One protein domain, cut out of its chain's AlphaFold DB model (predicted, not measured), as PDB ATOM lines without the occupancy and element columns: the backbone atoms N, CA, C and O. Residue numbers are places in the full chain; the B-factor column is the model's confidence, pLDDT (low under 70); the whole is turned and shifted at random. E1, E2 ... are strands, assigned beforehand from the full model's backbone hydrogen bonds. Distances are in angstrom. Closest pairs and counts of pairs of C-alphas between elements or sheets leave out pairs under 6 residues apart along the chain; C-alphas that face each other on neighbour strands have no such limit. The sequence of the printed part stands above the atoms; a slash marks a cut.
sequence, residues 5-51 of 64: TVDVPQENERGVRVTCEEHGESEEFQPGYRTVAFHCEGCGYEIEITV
ATOM      1  N   THR A   5     225.151 222.336 175.839       86.88
ATOM      2  CA  THR A   5     224.968 220.910 175.590       86.88
ATOM      3  C   THR A   5     223.873 220.403 176.512       86.88
ATOM      4  O   THR A   5     223.974 220.535 177.732       86.88
ATOM      5  N   VAL A   6     222.827 219.824 175.930       82.56
ATOM      6  CA  VAL A   6     221.733 219.195 176.674       82.56
ATOM      7  C   VAL A   6     221.800 217.694 176.421       82.56
ATOM      8  O   VAL A   6     221.579 217.243 175.299       82.56
ATOM      9  N   ASP A   7     222.114 216.932 177.462       84.00
ATOM     10  CA  ASP A   7     222.092 215.474 177.459       84.00
ATOM     11  C   ASP A   7     220.752 215.012 178.045       84.00
ATOM     12  O   ASP A   7     220.477 215.184 179.236       84.00
ATOM     13  N   VAL A   8     219.879 214.495 177.177       77.81
ATOM     14  CA  VAL A   8     218.582 213.930 177.563       77.81
ATOM     15  C   VAL A   8     218.675 212.408 177.434       77.81
ATOM     16  O   VAL A   8     218.721 211.897 176.311       77.81
ATOM     17  N   PRO A   9     218.714 211.658 178.544       72.94
ATOM     18  CA  PRO A   9     218.709 210.201 178.492       72.94
ATOM     19  C   PRO A   9     217.366 209.693 177.942       72.94
ATOM     20  O   PRO A   9     216.301 210.145 178.358       72.94
ATOM     21  N   GLN A  10     217.416 208.760 176.984       63.69
ATOM     22  CA  GLN A  10     216.215 208.201 176.337       63.69
ATOM     23  C   GLN A  10     215.405 207.289 177.264       63.69
ATOM     24  O   GLN A  10     214.183 207.199 177.166       63.69
ATOM     25  N   GLU A  11     216.088 206.601 178.170       59.19
ATOM     26  CA  GLU A  11     215.481 205.736 179.167       59.19
ATOM     27  C   GLU A  11     215.465 206.538 180.469       59.19
ATOM     28  O   GLU A  11     216.483 207.116 180.845       59.19
ATOM     29  N   ASN A  12     214.308 206.621 181.141       57.59
ATOM     30  CA  ASN A  12     214.024 207.435 182.344       57.59
ATOM     31  C   ASN A  12     214.902 207.087 183.582       57.59
ATOM     32  O   ASN A  12     214.533 207.342 184.725       57.59
ATOM     33  N   GLU A  13     216.049 206.455 183.367       59.97
ATOM     34  CA  GLU A  13     217.043 206.015 184.333       59.97
ATOM     35  C   GLU A  13     217.914 207.169 184.850       59.97
ATOM     36  O   GLU A  13     218.513 207.055 185.919       59.97
ATOM     37  N   ARG A  14     218.000 208.279 184.104       66.25
ATOM     38  CA  ARG A  14     218.745 209.496 184.470       66.25
ATOM     39  C   ARG A  14     217.909 210.730 184.135       66.25
ATOM     40  O   ARG A  14     216.983 210.646 183.332       66.25
ATOM     41  N   GLY A  15     218.175 211.859 184.783       74.12
ATOM     42  CA  GLY A  15     217.525 213.118 184.423       74.12
ATOM     43  C   GLY A  15     218.315 213.905 183.383       74.12
ATOM     44  O   GLY A  15     219.376 213.474 182.933       74.12
ATOM     45  N   VAL A  16     217.762 215.044 182.964       83.62
ATOM     46  CA  VAL A  16     218.385 215.917 181.959       83.62
ATOM     47  C   VAL A  16     219.655 216.518 182.539       83.62
ATOM     48  O   VAL A  16     219.627 217.046 183.648       83.62
ATOM     49  N   ARG A  17     220.753 216.503 181.788       87.12
ATOM     50  CA  ARG A  17     221.971 217.219 182.158       87.12
ATOM     51  C   ARG A  17     222.221 218.356 181.186       87.12
ATOM     52  O   ARG A  17     222.331 218.143 179.982       87.12
ATOM     53  N   VAL A  18     222.347 219.565 181.713       87.88
ATOM     54  CA  VAL A  18     222.645 220.765 180.929       87.88
ATOM     55  C   VAL A  18     224.060 221.211 181.252       87.88
ATOM     56  O   VAL A  18     224.451 221.233 182.413       87.88
ATOM     57  N   THR A  19     224.848 221.523 180.228       89.56
ATOM     58  CA  THR A  19     226.218 222.024 180.373       89.56
ATOM     59  C   THR A  19     226.406 223.271 179.521       89.56
ATOM     60  O   THR A  19     226.140 223.255 178.321       89.56
ATOM     61  N   CYS A  20     226.881 224.353 180.129       89.94
ATOM     62  CA  CYS A  20     227.377 225.521 179.420       89.94
ATOM     63  C   CYS A  20     228.804 225.250 178.936       89.94
ATOM     64  O   CYS A  20     229.714 225.096 179.750       89.94
ATOM     65  N   GLU A  21     229.024 225.229 177.623       87.81
ATOM     66  CA  GLU A  21     230.365 224.972 177.078       87.81
ATOM     67  C   GLU A  21     231.310 226.172 177.228       87.81
ATOM     68  O   GLU A  21     232.524 225.997 177.250       87.81
ATOM     69  N   GLU A  22     230.767 227.383 177.376       85.94
ATOM     70  CA  GLU A  22     231.567 228.606 177.539       85.94
ATOM     71  C   GLU A  22     232.236 228.678 178.920       85.94
ATOM     72  O   GLU A  22     233.393 229.079 179.030       85.94
ATOM     73  N   HIS A  23     231.524 228.271 179.977       86.25
ATOM     74  CA  HIS A  23     231.987 228.406 181.367       86.25
ATOM     75  C   HIS A  23     232.285 227.067 182.051       86.25
ATOM     76  O   HIS A  23     232.851 227.052 183.143       86.25
ATOM     77  N   GLY A  24     231.931 225.940 181.424       85.69
ATOM     78  CA  GLY A  24     232.108 224.599 181.988       85.69
ATOM     79  C   GLY A  24     231.153 224.279 183.140       85.69
ATOM     80  O   GLY A  24     231.367 223.312 183.867       85.69
ATOM     81  N   GLU A  25     230.112 225.089 183.322       86.50
ATOM     82  CA  GLU A  25     229.100 224.887 184.351       86.50
ATOM     83  C   GLU A  25     228.095 223.835 183.894       86.50
ATOM     84  O   GLU A  25     227.584 223.912 182.776       86.50
ATOM     85  N   SER A  26     227.821 222.841 184.738       88.12
ATOM     86  CA  SER A  26     226.866 221.787 184.413       88.12
ATOM     87  C   SER A  26     225.940 221.494 185.575       88.12
ATOM     88  O   SER A  26     226.418 221.303 186.693       88.12
ATOM     89  N   GLU A  27     224.652 221.358 185.285       87.06
ATOM     90  CA  GLU A  27     223.631 220.971 186.250       87.06
ATOM     91  C   GLU A  27     222.901 219.716 185.775       87.06
ATOM     92  O   GLU A  27     222.521 219.589 184.608       87.06
ATOM     93  N   GLU A  28     222.742 218.764 186.690       87.06
ATOM     94  CA  GLU A  28     221.983 217.542 186.465       87.06
ATOM     95  C   GLU A  28     220.642 217.658 187.183       87.06
ATOM     96  O   GLU A  28     220.568 217.839 188.400       87.06
ATOM     97  N   PHE A  29     219.572 217.559 186.409       84.31
ATOM     98  CA  PHE A  29     218.209 217.607 186.901       84.31
ATOM     99  C   PHE A  29     217.712 216.202 187.223       84.31
ATOM    100  O   PHE A  29     218.241 215.206 186.737       84.31
ATOM    101  N   GLN A  30     216.674 216.106 188.052       77.31
ATOM    102  CA  GLN A  30     216.098 214.811 188.407       77.31
ATOM    103  C   GLN A  30     215.308 214.200 187.235       77.31
ATOM    104  O   GLN A  30     214.654 214.928 186.479       77.31
ATOM    105  N   PRO A  31     215.312 212.861 187.093       71.81
ATOM    106  CA  PRO A  31     214.461 212.169 186.131       71.81
ATOM    107  C   PRO A  31     212.979 212.435 186.431       71.81
ATOM    108  O   PRO A  31     212.546 212.381 187.582       71.81
ATOM    109  N   GLY A  32     212.197 212.726 185.389       67.88
ATOM    110  CA  GLY A  32     210.752 212.978 185.482       67.88
ATOM    111  C   GLY A  32     210.331 214.448 185.372       67.88
ATOM    112  O   GLY A  32     209.151 214.723 185.144       67.88
ATOM    113  N   TYR A  33     211.268 215.395 185.459       66.12
ATOM    114  CA  TYR A  33     210.995 216.794 185.134       66.12
ATOM    115  C   TYR A  33     210.999 216.987 183.615       66.12
ATOM    116  O   TYR A  33     212.002 216.748 182.949       66.12
ATOM    117  N   ARG A  34     209.855 217.417 183.063       71.00
ATOM    118  CA  ARG A  34     209.710 217.737 181.629       71.00
ATOM    119  C   ARG A  34     210.310 219.091 181.266       71.00
ATOM    120  O   ARG A  34     210.739 219.279 180.136       71.00
ATOM    121  N   THR A  35     210.338 220.011 182.223       81.88
ATOM    122  CA  THR A  35     210.881 221.357 182.058       81.88
ATOM    123  C   THR A  35     211.925 221.581 183.136       81.88
ATOM    124  O   THR A  35     211.644 221.371 184.318       81.88
ATOM    125  N   VAL A  36     213.127 221.965 182.722       84.31
ATOM    126  CA  VAL A  36     214.265 222.240 183.599       84.31
ATOM    127  C   VAL A  36     214.823 223.620 183.273       84.31
ATOM    128  O   VAL A  36     214.929 223.985 182.105       84.31
ATOM    129  N   ALA A  37     215.153 224.398 184.298       87.50
ATOM    130  CA  ALA A  37     215.744 225.721 184.143       87.50
ATOM    131  C   ALA A  37     217.201 225.658 184.591       87.50
ATOM    132  O   ALA A  37     217.472 225.268 185.723       87.50
ATOM    133  N   PHE A  38     218.118 226.017 183.698       86.88
ATOM    134  CA  PHE A  38     219.549 226.072 183.958       86.88
ATOM    135  C   PHE A  38     220.008 227.527 183.937       86.88
ATOM    136  O   PHE A  38     219.877 228.222 182.924       86.88
ATOM    137  N   HIS A  39     220.566 227.978 185.055       87.62
ATOM    138  CA  HIS A  39     221.189 229.287 185.164       87.62
ATOM    139  C   HIS A  39     222.699 229.141 185.056       87.62
ATOM    140  O   HIS A  39     223.283 228.356 185.799       87.62
ATOM    141  N   CYS A  40     223.321 229.918 184.166       86.88
ATOM    142  CA  CYS A  40     224.771 229.988 184.111       86.88
ATOM    143  C   CYS A  40     225.298 231.277 184.749       86.88
ATOM    144  O   CYS A  40     225.080 232.359 184.192       86.88
ATOM    145  N   GLU A  41     226.041 231.174 185.856       84.25
ATOM    146  CA  GLU A  41     226.582 232.337 186.583       84.25
ATOM    147  C   GLU A  41     227.653 233.071 185.764       84.25
ATOM    148  O   GLU A  41     227.739 234.300 185.797       84.25
ATOM    149  N   GLY A  42     228.448 232.335 184.980       83.56
ATOM    150  CA  GLY A  42     229.482 232.916 184.116       83.56
ATOM    151  C   GLY A  42     228.905 233.694 182.929       83.56
ATOM    152  O   GLY A  42     229.373 234.785 182.604       83.56
ATOM    153  N   CYS A  43     227.845 233.163 182.314       83.75
ATOM    154  CA  CYS A  43     227.116 233.840 181.241       83.75
ATOM    155  C   CYS A  43     226.257 234.994 181.790       83.75
ATOM    156  O   CYS A  43     226.075 236.001 181.107       83.75
ATOM    157  N   GLY A  44     225.684 234.831 182.986       85.00
ATOM    158  CA  GLY A  44     224.617 235.684 183.513       85.00
ATOM    159  C   GLY A  44     223.272 235.477 182.805       85.00
ATOM    160  O   GLY A  44     222.423 236.368 182.828       85.00
ATOM    161  N   TYR A  45     223.084 234.329 182.149       82.19
ATOM    162  CA  TYR A  45     221.870 233.984 181.409       82.19
ATOM    163  C   TYR A  45     221.216 232.741 182.008       82.19
ATOM    164  O   TYR A  45     221.892 231.802 182.426       82.19
ATOM    165  N   GLU A  46     219.888 232.739 182.008       85.69
ATOM    166  CA  GLU A  46     219.068 231.580 182.342       85.69
ATOM    167  C   GLU A  46     218.441 231.029 181.062       85.69
ATOM    168  O   GLU A  46     217.963 231.790 180.215       85.69
ATOM    169  N   ILE A  47     218.473 229.708 180.916       83.56
ATOM    170  CA  ILE A  47     217.794 228.997 179.839       83.56
ATOM    171  C   ILE A  47     216.804 227.997 180.425       83.56
ATOM    172  O   ILE A  47     217.096 227.293 181.389       83.56
ATOM    173  N   GLU A  48     215.632 227.915 179.811       85.56
ATOM    174  CA  GLU A  48     214.630 226.906 180.130       85.56
ATOM    175  C   GLU A  48     214.620 225.853 179.019       85.56
ATOM    176  O   GLU A  48     214.482 226.170 177.836       85.56
ATOM    177  N   ILE A  49     214.793 224.589 179.396       81.62
ATOM    178  CA  ILE A  49     214.767 223.441 178.502       81.62
ATOM    179  C   ILE A  49     213.490 222.669 178.798       81.62
ATOM    180  O   ILE A  49     213.344 222.072 179.864       81.62
ATOM    181  N   THR A  50     212.580 222.639 177.829       79.81
ATOM    182  CA  THR A  50     211.423 221.743 177.872       79.81
ATOM    183  C   THR A  50     211.678 220.546 176.967       79.81
ATOM    184  O   THR A  50     211.743 220.669 175.744       79.81
ATOM    185  N   VAL A  51     211.830 219.375 177.578       73.69
ATOM    186  CA  VAL A  51     211.942 218.096 176.884       73.69
ATOM    187  C   VAL A  51     210.538 217.645 176.503       73.69
ATOM    188  O   VAL A  51     209.771 217.138 177.325       73.69
TER     189      VAL A  51
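Overview. This is residues 5 to 51 of the 64 residues of an uncharacterized protein of Halobacteriales archaeon SW_7_65_23 (UniProt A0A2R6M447). Picture a small sandwich of two sheets face to face: a sheet of three short strands, E1, E2 and E3, and over it a longer two-stranded hairpin, E4 and E5. The sandwich is not a flat stack, for the best planes of the sheets are 31 degrees apart and the strands of one cross those of the other at 29 degrees. The links E2 to E3 and E4 to E5 lie at one end, the links E1 to E2 and E3 to E4 at the other. The printed part has 47 residues with no named helix and five named strands, E1 to E5 in order along the chain; both sheets are antiparallel, in the orders E1 - E2 - E3 and E4 - E5, and the class is all strand, though under half of the residues, 22 of 47, are in named strands. The whole is compact, with a radius of gyration of the C-alphas of 10.5 A, and elongated, spanning 30 by 16 by 12 A.

Arrangement. Begin with E2, residues 17 to 20, the inner strand of the larger sheet. Beside it is the edge strand E1, residues 5 to 7, antiparallel at 171 degrees; look for N 5 and O 19, 2.8 A apart and within hydrogen-bond range. The other edge strand is E3, residues 26 to 28, antiparallel to E2 at 168 degrees, with N 18 and O 27 at 2.9 A. The three form a meander, each strand the antiparallel neighbour of the one before, and two hairpins, E1 and E2, E2 and E3. Now go to E4, residues 35 to 40: its closest C-alpha pair with E2 is Val 18 and Phe 38, 6.9 A apart, and with E3 it is Glu 27 and Phe 38, also 6.9 A. E5, residues 45 to 50, is antiparallel to E4 at 161 degrees, a hairpin with N 38 and O 47 at 2.8 A. E5 is apart from E2 and E3, and only just apart from E1, at 8.4 A.

Along the chain. Find C-alpha 17 at (221.971, 217.219, 182.158); from there E2 runs 10.3 A to Cys 20. E1 starts at C-alpha 5, (224.968, 220.910, 175.590), and measures 6.4 A; E3 measures 6.8 A. E4 and E5 each measure 16.5 A, and E5 ends at C-alpha 50, (211.423, 221.743, 177.872).

Size, cuts and confidence. The two C-alphas farthest apart are those of Glu 11 and Gly 44, 31.6 A. The printed part, residues 5 to 51, has no cut and no long link. The mean pLDDT of the printed part is 80.4; look for values under 70 at residues 10 to 14 and 32 to 33.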